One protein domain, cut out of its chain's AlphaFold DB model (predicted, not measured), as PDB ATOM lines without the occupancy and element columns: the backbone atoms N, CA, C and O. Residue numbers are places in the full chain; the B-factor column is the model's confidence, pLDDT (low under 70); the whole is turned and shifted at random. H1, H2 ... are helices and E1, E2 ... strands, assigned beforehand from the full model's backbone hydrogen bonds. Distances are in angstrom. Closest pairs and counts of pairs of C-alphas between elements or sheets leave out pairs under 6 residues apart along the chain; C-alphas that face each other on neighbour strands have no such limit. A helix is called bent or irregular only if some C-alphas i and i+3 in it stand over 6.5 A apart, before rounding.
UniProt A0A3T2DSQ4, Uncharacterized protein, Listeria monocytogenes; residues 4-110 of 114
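Overview. This is residues 4 to 110 of the 114 residues of an uncharacterized protein of Listeria monocytogenes (UniProt A0A3T2DSQ4). A strongly twisted sheet of five strands has two helices, H1 and H2, over one face, and no named helix covers the other face. H1 runs along the E1 and E2 side, H2 lies over E3 and E4, and the short H3 is off the sheet at one end. The printed part has 107 residues in the order H1 E1 E2 E3 E4 E5 H2 H3, mixed in class; the sheet's order is E1 E2 E3 E4 E5, antiparallel throughout. It is compact, with a radius of gyration of the C-alphas of 13.5 A, and spans 46 by 28 by 21 A.

Along the chain. The strands are E1, residues 30 to 35; E2, 41 to 48, 22.5 A long; E3, 52 to 59, 22.3 A; E4, 62 to 69, 22.0 A; and E5, 72 to 76. H1, residues 5 to 24, is 27.5 A long and begins at C-alpha 5 (-3.359, 41.917, 6.269). H1 is irregular: C-alphas 20 and 23 are 9.1 A apart. H2 is residues 88 to 100, 18.0 A; H3, 105 to 110, ends at C-alpha 110 (-14.997, 7.429, -10.765).

Arrangement. The strands form a meander, each the antiparallel neighbour of the one before. N 32 and O 43 are 3.0 A apart between E1 and E2, N 44 and O 56 2.8 A between E2 and E3, N 55 and O 66 2.9 A between E3 and E4, and N 67 and O 74 2.8 A between E4 and E5, within hydrogen-bond range. H1 and H2 are on the same face, at heights over the sheet of 9.4 A and 9.3 A. H1 touches H2 with residues 16 to 21 alone, at a steep tilt of 55 degrees; the closest C-alphas, of Arg 20 and Cys 92, are 6.5 A apart. H3 is close to but not clearly touching H2, the C-alphas of Glu 100 and Leu 108 being 7.8 A apart. In H2 and H3 every O i to N i+4 pair is within hydrogen-bond range; in H1 13 of 16 are.

Size, cuts and confidence. The C-alphas farthest apart, of Pro 38 and Lys 106, are 46.7 A apart. The printed part has no cut; the link from E5 to H2 is long, with 11 residues. No printed residue is under 70 in pLDDT.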
ATOM      1  N   SER A   4      -7.019  44.127   3.823       95.25
ATOM      2  CA  SER A   4      -6.439  43.932   5.160       95.25
ATOM      3  C   SER A   4      -5.288  42.922   5.132       95.25
ATOM      4  O   SER A   4      -5.140  42.146   4.183       95.25
ATOM      5  N   LYS A   5      -4.455  42.900   6.181       96.69
ATOM      6  CA  LYS A   5      -3.359  41.917   6.269       96.69
ATOM      7  C   LYS A   5      -3.910  40.492   6.352       96.69
ATOM      8  O   LYS A   5      -3.341  39.596   5.730       96.69
ATOM      9  N   ALA A   6      -5.016  40.303   7.070       97.75
ATOM     10  CA  ALA A   6      -5.738  39.042   7.154       97.75
ATOM     11  C   ALA A   6      -6.231  38.566   5.781       97.75
ATOM     12  O   ALA A   6      -5.992  37.418   5.427       97.75
ATOM     13  N   GLU A   7      -6.843  39.439   4.974       97.94
ATOM     14  CA  GLU A   7      -7.302  39.079   3.621       97.94
ATOM     15  C   GLU A   7      -6.139  38.713   2.691       97.94
ATOM     16  O   GLU A   7      -6.228  37.734   1.952       97.94
ATOM     17  N   VAL A   8      -5.031  39.460   2.748       97.94
ATOM     18  CA  VAL A   8      -3.831  39.157   1.951       97.94
ATOM     19  C   VAL A   8      -3.252  37.793   2.333       97.94
ATOM     20  O   VAL A   8      -2.923  36.997   1.453       97.94
ATOM     21  N   LEU A   9      -3.141  37.501   3.632       98.00
ATOM     22  CA  LEU A   9      -2.630  36.216   4.105       98.00
ATOM     23  C   LEU A   9      -3.586  35.063   3.773       98.00
ATOM     24  O   LEU A   9      -3.136  34.021   3.303       98.00
ATOM     25  N   ALA A  10      -4.893  35.254   3.950       98.50
ATOM     26  CA  ALA A  10      -5.904  34.259   3.608       98.50
ATOM     27  C   ALA A  10      -5.899  33.922   2.109       98.50
ATOM     28  O   ALA A  10      -6.001  32.750   1.743       98.50
ATOM     29  N   SER A  11      -5.716  34.925   1.241       98.19
ATOM     30  CA  SER A  11      -5.548  34.707  -0.200       98.19
ATOM     31  C   SER A  11      -4.309  33.860  -0.481       98.19
ATOM     32  O   SER A  11      -4.415  32.855  -1.170       98.19
ATOM     33  N   LYS A  12      -3.162  34.192   0.128       98.12
ATOM     34  CA  LYS A  12      -1.920  33.423  -0.045       98.12
ATOM     35  C   LYS A  12      -2.074  31.959   0.382       98.12
ATOM     36  O   LYS A  12      -1.609  31.070  -0.319       98.12
ATOM     37  N   VAL A  13      -2.730  31.709   1.518       98.31
ATOM     38  CA  VAL A  13      -3.020  30.343   1.987       98.31
ATOM     39  C   VAL A  13      -3.940  29.609   1.008       98.31
ATOM     40  O   VAL A  13      -3.720  28.431   0.741       98.31
ATOM     41  N   SER A  14      -4.953  30.293   0.465       98.50
ATOM     42  CA  SER A  14      -5.862  29.716  -0.536       98.50
ATOM     43  C   SER A  14      -5.097  29.298  -1.793       98.50
ATOM     44  O   SER A  14      -5.224  28.152  -2.215       98.50
ATOM     45  N   ASP A  15      -4.237  30.178  -2.312       98.38
ATOM     46  CA  ASP A  15      -3.408  29.910  -3.491       98.38
ATOM     47  C   ASP A  15      -2.474  28.705  -3.261       98.38
ATOM     48  O   ASP A  15      -2.367  27.823  -4.111       98.38
ATOM     49  N   GLU A  16      -1.834  28.621  -2.086       98.06
ATOM     50  CA  GLU A  16      -0.947  27.502  -1.728       98.06
ATOM     51  C   GLU A  16      -1.691  26.158  -1.647       98.06
ATOM     52  O   GLU A  16      -1.123  25.123  -2.010       98.06
ATOM     53  N   ILE A  17      -2.946  26.160  -1.178       98.38
ATOM     54  CA  ILE A  17      -3.807  24.969  -1.125       98.38
ATOM     55  C   ILE A  17      -4.284  24.588  -2.528       98.38
ATOM     56  O   ILE A  17      -4.230  23.410  -2.886       98.38
ATOM     57  N   GLU A  18      -4.741  25.556  -3.322       97.88
ATOM     58  CA  GLU A  18      -5.223  25.330  -4.686       97.88
ATOM     59  C   GLU A  18      -4.121  24.760  -5.581       97.88
ATOM     60  O   GLU A  18      -4.353  23.782  -6.288       97.88
ATOM     61  N   GLU A  19      -2.899  25.288  -5.482       97.94
ATOM     62  CA  GLU A  19      -1.729  24.793  -6.215       97.94
ATOM     63  C   GLU A  19      -1.458  23.299  -5.951       97.94
ATOM     64  O   GLU A  19      -1.084  22.560  -6.863       97.94
ATOM     65  N   ARG A  20      -1.653  22.840  -4.708       97.88
ATOM     66  CA  ARG A  20      -1.287  21.484  -4.261       97.88
ATOM     67  C   ARG A  20      -2.416  20.470  -4.385       97.88
ATOM     68  O   ARG A  20      -2.155  19.306  -4.682       97.88
ATOM     69  N   LEU A  21      -3.655  20.886  -4.130       97.19
ATOM     70  CA  LEU A  21      -4.826  20.010  -4.212       97.19
ATOM     71  C   LEU A  21      -5.480  20.039  -5.596       97.19
ATOM     72  O   LEU A  21      -6.104  19.049  -5.980       97.19
ATOM     73  N   GLY A  22      -5.299  21.116  -6.360       96.38
ATOM     74  CA  GLY A  22      -5.685  21.225  -7.762       96.38
ATOM     75  C   GLY A  22      -7.119  20.777  -8.028       96.38
ATOM     76  O   GLY A  22      -8.075  21.304  -7.466       96.38
ATOM     77  N   ASP A  23      -7.256  19.748  -8.862       95.81
ATOM     78  CA  ASP A  23      -8.528  19.174  -9.309       95.81
ATOM     79  C   ASP A  23      -9.397  18.558  -8.195       95.81
ATOM     80  O   ASP A  23     -10.551  18.198  -8.437       95.81
ATOM     81  N   LYS A  24      -8.858  18.427  -6.979       97.62
ATOM     82  CA  LYS A  24      -9.597  17.984  -5.789       97.62
ATOM     83  C   LYS A  24     -10.369  19.128  -5.144       97.62
ATOM     84  O   LYS A  24     -11.271  18.857  -4.359       97.62
ATOM     85  N   ILE A  25     -10.046  20.385  -5.442       98.06
ATOM     86  CA  ILE A  25     -10.835  21.536  -5.004       98.06
ATOM     87  C   ILE A  25     -12.054  21.659  -5.916       98.06
ATOM     88  O   ILE A  25     -11.937  21.732  -7.136       98.06
ATOM     89  N   SER A  26     -13.245  21.664  -5.322       96.81
ATOM     90  CA  SER A  26     -14.512  21.653  -6.059       96.81
ATOM     91  C   SER A  26     -15.314  22.949  -5.953       96.81
ATOM     92  O   SER A  26     -16.439  23.021  -6.444       96.81
ATOM     93  N   SER A  27     -14.769  23.979  -5.307       96.44
ATOM     94  CA  SER A  27     -15.377  25.307  -5.230       96.44
ATOM     95  C   SER A  27     -14.312  26.396  -5.228       96.44
ATOM     96  O   SER A  27     -13.145  26.135  -4.962       96.44
ATOM     97  N   SER A  28     -14.729  27.644  -5.431       95.94
ATOM     98  CA  SER A  28     -13.900  28.788  -5.048       95.94
ATOM     99  C   SER A  28     -13.708  28.846  -3.530       95.94
ATOM    100  O   SER A  28     -14.557  28.362  -2.772       95.94
ATOM    101  N   PHE A  29     -12.639  29.504  -3.093       98.19
ATOM    102  CA  PHE A  29     -12.397  29.819  -1.688       98.19
ATOM    103  C   PHE A  29     -13.220  31.036  -1.250       98.19
ATOM    104  O   PHE A  29     -13.288  32.046  -1.952       98.19
ATOM    105  N   SER A  30     -13.831  30.947  -0.071       98.19
ATOM    106  CA  SER A  30     -14.555  32.041   0.581       98.19
ATOM    107  C   SER A  30     -13.817  32.464   1.843       98.19
ATOM    108  O   SER A  30     -13.658  31.669   2.765       98.19
ATOM    109  N   ILE A  31     -13.373  33.720   1.897       98.50
ATOM    110  CA  ILE A  31     -12.637  34.288   3.034       98.50
ATOM    111  C   ILE A  31     -13.606  35.089   3.906       98.50
ATOM    112  O   ILE A  31     -14.365  35.917   3.402       98.50
ATOM    113  N   TYR A  32     -13.586  34.854   5.216       97.56
ATOM    114  CA  TYR A  32     -14.466  35.531   6.168       97.56
ATOM    115  C   TYR A  32     -13.838  35.617   7.565       97.56
ATOM    116  O   TYR A  32     -12.768  35.067   7.814       97.56
ATOM    117  N   LYS A  33     -14.503  36.343   8.480       96.75
ATOM    118  CA  LYS A  33     -14.018  36.604   9.854       96.75
ATOM    119  C   LYS A  33     -12.591  37.171   9.893       96.75
ATOM    120  O   LYS A  33     -11.793  36.805  10.745       96.75
ATOM    121  N   THR A  34     -12.273  38.057   8.955       97.62
ATOM    122  CA  THR A  34     -10.955  38.683   8.854       97.62
ATOM    123  C   THR A  34     -10.786  39.770   9.909       97.62
ATOM    124  O   THR A  34     -11.656  40.624  10.097       97.62
ATOM    125  N   GLN A  35      -9.653  39.744  10.602       96.06
ATOM    126  CA  GLN A  35      -9.311  40.701  11.648       96.06
ATOM    127  C   GLN A  35      -7.791  40.877  11.704       96.06
ATOM    128  O   GLN A  35      -7.063  39.892  11.659       96.06
ATOM    129  N   ASP A  36      -7.315  42.125  11.803       97.00
ATOM    130  CA  ASP A  36      -5.876  42.444  11.869       97.00
ATOM    131  C   ASP A  36      -5.381  42.704  13.304       97.00
ATOM    132  O   ASP A  36      -4.203  42.513  13.599       97.00
ATOM    133  N   GLU A  37      -6.271  43.154  14.192       95.25
ATOM    134  CA  GLU A  37      -5.957  43.600  15.553       95.25
ATOM    135  C   GLU A  37      -6.921  42.959  16.550       95.25
ATOM    136  O   GLU A  37      -8.124  42.943  16.284       95.25
ATOM    137  N   PRO A  38      -6.468  42.474  17.719       93.69
ATOM    138  CA  PRO A  38      -5.101  42.565  18.266       93.69
ATOM    139  C   PRO A  38      -4.085  41.569  17.669       93.69
ATOM    140  O   PRO A  38      -2.914  41.568  18.047       93.69
ATOM    141  N   TRP A  39      -4.523  40.691  16.772       96.00
ATOM    142  CA  TRP A  39      -3.693  39.776  15.987       96.00
ATOM    143  C   TRP A  39      -4.438  39.420  14.701       96.00
ATOM    144  O   TRP A  39      -5.642  39.656  14.593       96.00
ATOM    145  N   ILE A  40      -3.722  38.808  13.755       97.19
ATOM    146  CA  ILE A  40      -4.322  38.308  12.520       97.19
ATOM    147  C   ILE A  40      -5.158  37.058  12.812       97.19
ATOM    148  O   ILE A  40      -4.645  36.077  13.361       97.19
ATOM    149  N   GLU A  41      -6.420  37.097  12.401       98.25
ATOM    150  CA  GLU A  41      -7.374  35.990  12.435       98.25
ATOM    151  C   GLU A  41      -8.194  35.989  11.138       98.25
ATOM    152  O   GLU A  41      -8.510  37.052  10.595       98.25
ATOM    153  N   PHE A  42      -8.494  34.801  10.615       98.50
ATOM    154  CA  PHE A  42      -9.417  34.619   9.496       98.50
ATOM    155  C   PHE A  42      -9.899  33.170   9.397       98.50
ATOM    156  O   PHE A  42      -9.273  32.235   9.905       98.50
ATOM    157  N   SER A  43     -10.990  32.984   8.662       98.50
ATOM    158  CA  SER A  43     -11.482  31.681   8.231       98.50
ATOM    159  C   SER A  43     -11.539  31.620   6.705       98.50
ATOM    160  O   SER A  43     -11.835  32.615   6.039       98.50
ATOM    161  N   ILE A  44     -11.280  30.436   6.158       98.69
ATOM    162  CA  ILE A  44     -11.438  30.123   4.738       98.69
ATOM    163  C   ILE A  44     -12.370  28.922   4.624       98.69
ATOM    164  O   ILE A  44     -12.182  27.925   5.321       98.69
ATOM    165  N   GLU A  45     -13.362  29.008   3.748       98.50
ATOM    166  CA  GLU A  45     -14.252  27.902   3.405       98.50
ATOM    167  C   GLU A  45     -14.098  27.521   1.932       98.50
ATOM    168  O   GLU A  45     -14.070  28.388   1.057       98.50
ATOM    169  N   PHE A  46     -13.996  26.223   1.667       98.56
ATOM    170  CA  PHE A  46     -13.968  25.654   0.322       98.56
ATOM    171  C   PHE A  46     -14.478  24.212   0.347       98.56
ATOM    172  O   PHE A  46     -14.438  23.543   1.378       98.56
ATOM    173  N   SER A  47     -14.938  23.703  -0.790       98.19
ATOM    174  CA  SER A  47     -15.321  22.304  -0.943       98.19
ATOM    175  C   SER A  47     -14.180  21.501  -1.565       98.19
ATOM    176  O   SER A  47     -13.511  21.964  -2.491       98.19
ATOM    177  N   ALA A  48     -13.987  20.277  -1.082       98.19
ATOM    178  CA  ALA A  48     -13.037  19.320  -1.627       98.19
ATOM    179  C   ALA A  48     -13.749  18.025  -2.049       98.19
ATOM    180  O   ALA A  48     -14.690  17.559  -1.394       98.19
ATOM    181  N   TYR A  49     -13.281  17.434  -3.145       98.06
ATOM    182  CA  TYR A  49     -13.760  16.191  -3.743       98.06
ATOM    183  C   TYR A  49     -15.254  16.183  -4.106       98.06
ATOM    184  O   TYR A  49     -15.841  15.112  -4.216       98.06
ATOM    185  N   ASN A  50     -15.921  17.337  -4.264       96.62
ATOM    186  CA  ASN A  50     -17.391  17.399  -4.359       96.62
ATOM    187  C   ASN A  50     -18.096  16.645  -3.206       96.62
ATOM    188  O   ASN A  50     -19.195  16.117  -3.386       96.62
ATOM    189  N   PHE A  51     -17.442  16.530  -2.044       97.25
ATOM    190  CA  PHE A  51     -17.877  15.634  -0.972       97.25
ATOM    191  C   PHE A  51     -17.869  16.313   0.396       97.25
ATOM    192  O   PHE A  51     -18.839  16.191   1.141       97.25
ATOM    193  N   PHE A  52     -16.806  17.048   0.725       98.12
ATOM    194  CA  PHE A  52     -16.677  17.732   2.010       98.12
ATOM    195  C   PHE A  52     -16.610  19.241   1.837       98.12
ATOM    196  O   PHE A  52     -15.871  19.735   0.989       98.12
ATOM    197  N   ASN A  53     -17.315  19.963   2.706       98.25
ATOM    198  CA  ASN A  53     -17.053  21.374   2.961       98.25
ATOM    199  C   ASN A  53     -15.979  21.471   4.042       98.25
ATOM    200  O   ASN A  53     -16.095  20.848   5.100       98.25
ATOM    201  N   ILE A  54     -14.922  22.216   3.754       98.62
ATOM    202  CA  ILE A  54     -13.745  22.362   4.597       98.62
ATOM    203  C   ILE A  54     -13.698  23.786   5.121       98.62
ATOM    204  O   ILE A  54     -13.813  24.743   4.360       98.62
ATOM    205  N   ILE A  55     -13.474  23.908   6.424       98.56
ATOM    206  CA  ILE A  55     -13.184  25.173   7.085       98.56
ATOM    207  C   ILE A  55     -11.738  25.125   7.559       98.56
ATOM    208  O   ILE A  55     -11.391  24.294   8.405       98.56
ATOM    209  N   LEU A  56     -10.919  26.037   7.047       98.69
ATOM    210  CA  LEU A  56      -9.614  26.367   7.599       98.69
ATOM    211  C   LEU A  56      -9.771  27.576   8.514       98.69
ATOM    212  O   LEU A  56     -10.321  28.597   8.107       98.69
ATOM    213  N   ASN A  57      -9.270  27.473   9.739       98.38
ATOM    214  CA  ASN A  57      -9.181  28.611  10.650       98.38
ATOM    215  C   ASN A  57      -7.718  28.959  10.883       98.38
ATOM    216  O   ASN A  57      -6.900  28.058  11.082       98.38
ATOM    217  N   TYR A  58      -7.417  30.251  10.884       98.56
ATOM    218  CA  TYR A  58      -6.129  30.811  11.258       98.56
ATOM    219  C   TYR A  58      -6.332  31.758  12.437       98.56
ATOM    220  O   TYR A  58      -7.135  32.684  12.350       98.56
ATOM    221  N   ASP A  59      -5.580  31.555  13.514       97.62
ATOM    222  CA  ASP A  59      -5.629  32.373  14.723       97.62
ATOM    223  C   ASP A  59      -4.218  32.507  15.318       97.62
ATOM    224  O   ASP A  59      -3.575  31.511  15.666       97.62
ATOM    225  N   ARG A  60      -3.713  33.746  15.421       96.00
ATOM    226  CA  ARG A  60      -2.404  34.079  16.026       96.00
ATOM    227  C   ARG A  60      -1.228  33.251  15.478       96.00
ATOM    228  O   ARG A  60      -0.302  32.929  16.219       96.00
ATOM    229  N   GLY A  61      -1.240  32.903  14.189       96.44
ATOM    230  CA  GLY A  61      -0.186  32.092  13.556       96.44
ATOM    231  C   GLY A  61      -0.447  30.589  13.548       96.44
ATOM    232  O   GLY A  61       0.154  29.875  12.743       96.44
ATOM    233  N   SER A  62      -1.345  30.103  14.404       97.88
ATOM    234  CA  SER A  62      -1.792  28.715  14.380       97.88
ATOM    235  C   SER A  62      -2.878  28.543  13.327       97.88
ATOM    236  O   SER A  62      -3.711  29.427  13.144       97.88
ATOM    237  N   PHE A  63      -2.914  27.388  12.672       98.38
ATOM    238  CA  PHE A  63      -3.939  27.089  11.678       98.38
ATOM    239  C   PHE A  63      -4.271  25.598  11.601       98.38
ATOM    240  O   PHE A  63      -3.521  24.750  12.090       98.38
ATOM    241  N   GLY A  64      -5.424  25.282  11.018       98.19
ATOM    242  CA  GLY A  64      -5.848  23.905  10.794       98.19
ATOM    243  C   GLY A  64      -7.207  23.806  10.115       98.19
ATOM    244  O   GLY A  64      -7.958  24.781  10.057       98.19
ATOM    245  N   CYS A  65      -7.515  22.607   9.622       98.62
ATOM    246  CA  CYS A  65      -8.738  22.324   8.881       98.62
ATOM    247  C   CYS A  65      -9.730  21.482   9.686       98.62
ATOM    248  O   CYS A  65      -9.374  20.671  10.547       98.62
ATOM    249  N   SER A  66     -11.001  21.631   9.344       98.56
ATOM    250  CA  SER A  66     -12.089  20.781   9.809       98.56
ATOM    251  C   SER A  66     -13.110  20.575   8.698       98.56
ATOM    252  O   SER A  66     -13.249  21.429   7.827       98.56
ATOM    253  N   ILE A  67     -13.817  19.450   8.732       98.62
ATOM    254  CA  ILE A  67     -14.998  19.228   7.897       98.62
ATOM    255  C   ILE A  67     -16.183  19.912   8.580       98.62
ATOM    256  O   ILE A  67     -16.442  19.650   9.757       98.62
ATOM    257  N   GLU A  68     -16.895  20.761   7.848       97.88
ATOM    258  CA  GLU A  68     -18.169  21.328   8.283       97.88
ATOM    259  C   GLU A  68     -19.237  20.226   8.317       97.88
ATOM    260  O   GLU A  68     -19.393  19.454   7.369       97.88
ATOM    261  N   ASN A  69     -19.938  20.115   9.443       95.69
ATOM    262  CA  ASN A  69     -20.995  19.139   9.647       95.69
ATOM    263  C   ASN A  69     -22.117  19.728  10.515       95.69
ATOM    264  O   ASN A  69     -22.166  19.512  11.730       95.69
ATOM    265  N   GLY A  70     -23.024  20.481   9.893       93.12
ATOM    266  CA  GLY A  70     -24.235  20.989  10.548       93.12
ATOM    267  C   GLY A  70     -23.959  22.039  11.630       93.12
ATOM    268  O   GLY A  70     -24.590  22.030  12.685       93.12
ATOM    269  N   GLY A  71     -22.996  22.921  11.388       90.69
ATOM    270  CA  GLY A  71     -22.508  23.961  12.291       90.69
ATOM    271  C   GLY A  71     -21.367  23.514  13.206       90.69
ATOM    272  O   GLY A  71     -20.848  24.329  13.968       90.69
ATOM    273  N   LEU A  72     -20.966  22.241  13.149       93.56
ATOM    274  CA  LEU A  72     -19.863  21.688  13.931       93.56
ATOM    275  C   LEU A  72     -18.680  21.337  13.028       93.56
ATOM    276  O   LEU A  72     -18.859  20.790  11.945       93.56
ATOM    277  N   GLY A  73     -17.464  21.611  13.500       96.31
ATOM    278  CA  GLY A  73     -16.235  21.224  12.811       96.31
ATOM    279  C   GLY A  73     -15.731  19.863  13.284       96.31
ATOM    280  O   GLY A  73     -15.399  19.695  14.459       96.31
ATOM    281  N   ILE A  74     -15.614  18.896  12.375       97.81
ATOM    282  CA  ILE A  74     -14.871  17.656  12.623       97.81
ATOM    283  C   ILE A  74     -13.410  17.920  12.269       97.81
ATOM    284  O   ILE A  74     -13.068  18.045  11.095       97.81
ATOM    285  N   ALA A  75     -12.548  18.024  13.280       97.69
ATOM    286  CA  ALA A  75     -11.135  18.333  13.080       97.69
ATOM    287  C   ALA A  75     -10.449  17.325  12.143       97.69
ATOM    288  O   ALA A  75     -10.634  16.111  12.271       97.69
ATOM    289  N   LEU A  76      -9.623  17.842  11.234       98.31
ATOM    290  CA  LEU A  76      -8.727  17.069  10.382       98.31
ATOM    291  C   LEU A  76      -7.317  17.188  10.971       98.31
ATOM    292  O   LEU A  76      -6.701  18.250  10.855       98.31
ATOM    293  N   PRO A  77      -6.813  16.151  11.667       97.38
ATOM    294  CA  PRO A  77      -5.489  16.198  12.265       97.38
ATOM    295  C   PRO A  77      -4.421  16.484  11.212       97.38
ATOM    296  O   PRO A  77      -4.421  15.872  10.147       97.38
ATOM    297  N   ASN A  78      -3.508  17.391  11.546       98.38
ATOM    298  CA  ASN A  78      -2.359  17.739  10.726       98.38
ATOM    299  C   ASN A  78      -1.151  17.998  11.639       98.38
ATOM    300  O   ASN A  78      -1.299  18.515  12.759       98.38
ATOM    301  N   THR A  79       0.035  17.603  11.194       98.38
ATOM    302  CA  THR A  79       1.293  17.821  11.909       98.38
ATOM    303  C   THR A  79       1.771  19.267  11.786       98.38
ATOM    304  O   THR A  79       2.405  19.780  12.711       98.38
ATOM    305  N   GLN A  80       1.397  19.956  10.705       98.50
ATOM    306  CA  GLN A  80       1.734  21.351  10.441       98.50
ATOM    307  C   GLN A  80       0.684  22.265  11.082       98.50
ATOM    308  O   GLN A  80      -0.428  22.416  10.584       98.50
ATOM    309  N   LYS A  81       1.025  22.849  12.236       97.56
ATOM    310  CA  LYS A  81       0.077  23.626  13.062       97.56
ATOM    311  C   LYS A  81       0.350  25.122  13.109       97.56
ATOM    312  O   LYS A  81      -0.530  25.876  13.504       97.56
ATOM    313  N   TRP A  82       1.555  25.546  12.743       98.12
ATOM    314  CA  TRP A  82       2.011  26.933  12.827       98.12
ATOM    315  C   TRP A  82       2.481  27.379  11.454       98.12
ATOM    316  O   TRP A  82       3.441  26.814  10.940       98.12
ATOM    317  N   TYR A  83       1.792  28.349  10.855       97.06
ATOM    318  CA  TYR A  83       1.965  28.697   9.444       97.06
ATOM    319  C   TYR A  83       3.384  29.189   9.114       97.06
ATOM    320  O   TYR A  83       3.928  28.852   8.071       97.06
ATOM    321  N   ASP A  84       4.036  29.913  10.031       95.88
ATOM    322  CA  ASP A  84       5.415  30.410   9.878       95.88
ATOM    323  C   ASP A  84       6.479  29.299   9.816       95.88
ATOM    324  O   ASP A  84       7.601  29.534   9.367       95.88
ATOM    325  N   LYS A  85       6.131  28.096  10.279       97.50
ATOM    326  CA  LYS A  85       7.002  26.910  10.331       97.50
ATOM    327  C   LYS A  85       6.460  25.746   9.509       97.50
ATOM    328  O   LYS A  85       7.096  24.694   9.485       97.50
ATOM    329  N   ALA A  86       5.279  25.903   8.923       97.50
ATOM    330  CA  ALA A  86       4.593  24.842   8.219       97.50
ATOM    331  C   ALA A  86       5.283  24.568   6.887       97.50
ATOM    332  O   ALA A  86       5.584  25.482   6.121       97.50
ATOM    333  N   ASP A  87       5.467  23.290   6.594       98.44
ATOM    334  CA  ASP A  87       5.703  22.837   5.235       98.44
ATOM    335  C   ASP A  87       4.338  22.621   4.561       98.44
ATOM    336  O   ASP A  87       3.591  21.708   4.924       98.44
ATOM    337  N   MET A  88       3.990  23.483   3.603       98.00
ATOM    338  CA  MET A  88       2.684  23.427   2.940       98.00
ATOM    339  C   MET A  88       2.516  22.196   2.041       98.00
ATOM    340  O   MET A  88       1.379  21.767   1.827       98.00
ATOM    341  N   ASP A  89       3.608  21.580   1.575       98.50
ATOM    342  CA  ASP A  89       3.552  20.319   0.829       98.50
ATOM    343  C   ASP A  89       3.140  19.176   1.765       98.50
ATOM    344  O   ASP A  89       2.239  18.397   1.444       98.50
ATOM    345  N   ILE A  90       3.732  19.119   2.966       98.62
ATOM    346  CA  ILE A  90       3.341  18.150   4.003       98.62
ATOM    347  C   ILE A  90       1.908  18.415   4.472       98.62
ATOM    348  O   ILE A  90       1.113  17.478   4.558       98.62
ATOM    349  N   PHE A  91       1.555  19.678   4.731       98.75
ATOM    350  CA  PHE A  91       0.213  20.053   5.174       98.75
ATOM    351  C   PHE A  91      -0.858  19.569   4.191       98.75
ATOM    352  O   PHE A  91      -1.803  18.894   4.605       98.75
ATOM    353  N   CYS A  92      -0.704  19.875   2.898       98.56
ATOM    354  CA  CYS A  92      -1.692  19.509   1.884       98.56
ATOM    355  C   CYS A  92      -1.739  18.000   1.648       98.56
ATOM    356  O   CYS A  92      -2.829  17.455   1.488       98.56
ATOM    357  N   LYS A  93      -0.592  17.310   1.701       98.56
ATOM    358  CA  LYS A  93      -0.547  15.848   1.613       98.56
ATOM    359  C   LYS A  93      -1.320  15.188   2.756       98.56
ATOM    360  O   LYS A  93      -2.158  14.327   2.509       98.56
ATOM    361  N   GLU A  94      -1.084  15.598   4.000       98.69
ATOM    362  CA  GLU A  94      -1.799  15.039   5.154       98.69
ATOM    363  C   GLU A  94      -3.294  15.391   5.129       98.69
ATOM    364  O   GLU A  94      -4.134  14.556   5.471       98.69
ATOM    365  N   LEU A  95      -3.648  16.604   4.689       98.62
ATOM    366  CA  LEU A  95      -5.041  16.995   4.470       98.62
ATOM    367  C   LEU A  95      -5.705  16.073   3.440       98.62
ATOM    368  O   LEU A  95      -6.779  15.538   3.712       98.62
ATOM    369  N   GLN A  96      -5.049  15.838   2.303       98.25
ATOM    370  CA  GLN A  96      -5.510  14.920   1.267       98.25
ATOM    371  C   GLN A  96      -5.743  13.511   1.831       98.25
ATOM    372  O   GLN A  96      -6.839  12.969   1.694       98.25
ATOM    373  N   GLU A  97      -4.756  12.948   2.536       98.19
ATOM    374  CA  GLU A  97      -4.850  11.621   3.157       98.19
ATOM    375  C   GLU A  97      -6.032  11.534   4.135       98.19
ATOM    376  O   GLU A  97      -6.793  10.564   4.117       98.19
ATOM    377  N   GLN A  98      -6.246  12.558   4.969       98.38
ATOM    378  CA  GLN A  98      -7.392  12.587   5.877       98.38
ATOM    379  C   GLN A  98      -8.731  12.601   5.121       98.38
ATOM    380  O   GLN A  98      -9.677  11.934   5.553       98.38
ATOM    381  N   LEU A  99      -8.844  13.337   4.018       98.06
ATOM    382  CA  LEU A  99     -10.078  13.381   3.232       98.06
ATOM    383  C   LEU A  99     -10.330  12.044   2.532       98.06
ATOM    384  O   LEU A  99     -11.406  11.467   2.690       98.06
ATOM    385  N   GLU A 100      -9.332  11.506   1.835       97.81
ATOM    386  CA  GLU A 100      -9.467  10.263   1.072       97.81
ATOM    387  C   GLU A 100      -9.779   9.053   1.960       97.81
ATOM    388  O   GLU A 100     -10.596   8.220   1.577       97.81
ATOM    389  N   LEU A 101      -9.247   8.991   3.189       97.38
ATOM    390  CA  LEU A 101      -9.594   7.946   4.167       97.38
ATOM    391  C   LEU A 101     -11.090   7.896   4.523       97.38
ATOM    392  O   LEU A 101     -11.567   6.892   5.056       97.38
ATOM    393  N   ARG A 102     -11.824   8.987   4.287       97.31
ATOM    394  CA  ARG A 102     -13.245   9.133   4.631       97.31
ATOM    395  C   ARG A 102     -14.160   9.047   3.409       97.31
ATOM    396  O   ARG A 102     -15.373   8.924   3.582       97.31
ATOM    397  N   ILE A 103     -13.609   9.099   2.196       97.69
ATOM    398  CA  ILE A 103     -14.369   9.039   0.943       97.69
ATOM    399  C   ILE A 103     -14.340   7.600   0.414       97.69
ATOM    400  O   ILE A 103     -13.281   6.976   0.376       97.69
ATOM    401  N   PRO A 104     -15.476   7.034  -0.031       98.00
ATOM    402  CA  PRO A 104     -15.470   5.710  -0.639       98.00
ATOM    403  C   PRO A 104     -14.550   5.638  -1.867       98.00
ATOM    404  O   PRO A 104     -14.726   6.401  -2.813       98.00
ATOM    405  N   ASP A 105     -13.664   4.642  -1.924       97.69
ATOM    406  CA  ASP A 105     -12.729   4.439  -3.046       97.69
ATOM    407  C   ASP A 105     -13.403   4.454  -4.426       97.69
ATOM    408  O   ASP A 105     -12.901   5.066  -5.366       97.69
ATOM    409  N   LYS A 106     -14.585   3.836  -4.550       97.81
ATOM    410  CA  LYS A 106     -15.359   3.824  -5.805       97.81
ATOM    411  C   LYS A 106     -15.706   5.227  -6.318       97.81
ATOM    412  O   LYS A 106     -15.854   5.416  -7.518       97.81
ATOM    413  N   PHE A 107     -15.874   6.186  -5.409       97.69
ATOM    414  CA  PHE A 107     -16.178   7.573  -5.738       97.69
ATOM    415  C   PHE A 107     -14.911   8.307  -6.191       97.69
ATOM    416  O   PHE A 107     -14.957   9.010  -7.196       97.69
ATOM    417  N   LEU A 108     -13.776   8.082  -5.519       97.44
ATOM    418  CA  LEU A 108     -12.481   8.636  -5.931       97.44
ATOM    419  C   LEU A 108     -12.081   8.156  -7.334       97.44
ATOM    420  O   LEU A 108     -11.772   8.975  -8.195       97.44
ATOM    421  N   VAL A 109     -12.181   6.846  -7.586       97.31
ATOM    422  CA  VAL A 109     -11.853   6.234  -8.887       97.31
ATOM    423  C   VAL A 109     -12.756   6.762 -10.005       97.31
ATOM    424  O   VAL A 109     -12.271   7.066 -11.090       97.31
ATOM    425  N   TYR A 110     -14.062   6.909  -9.757       97.25
ATOM    426  CA  TYR A 110     -14.997   7.429 -10.765       97.25
ATOM    427  C   TYR A 110     -14.638   8.849 -11.230       97.25
ATOM    428  O   TYR A 110     -14.808   9.171 -12.403       97.25
TER     429      TYR A 110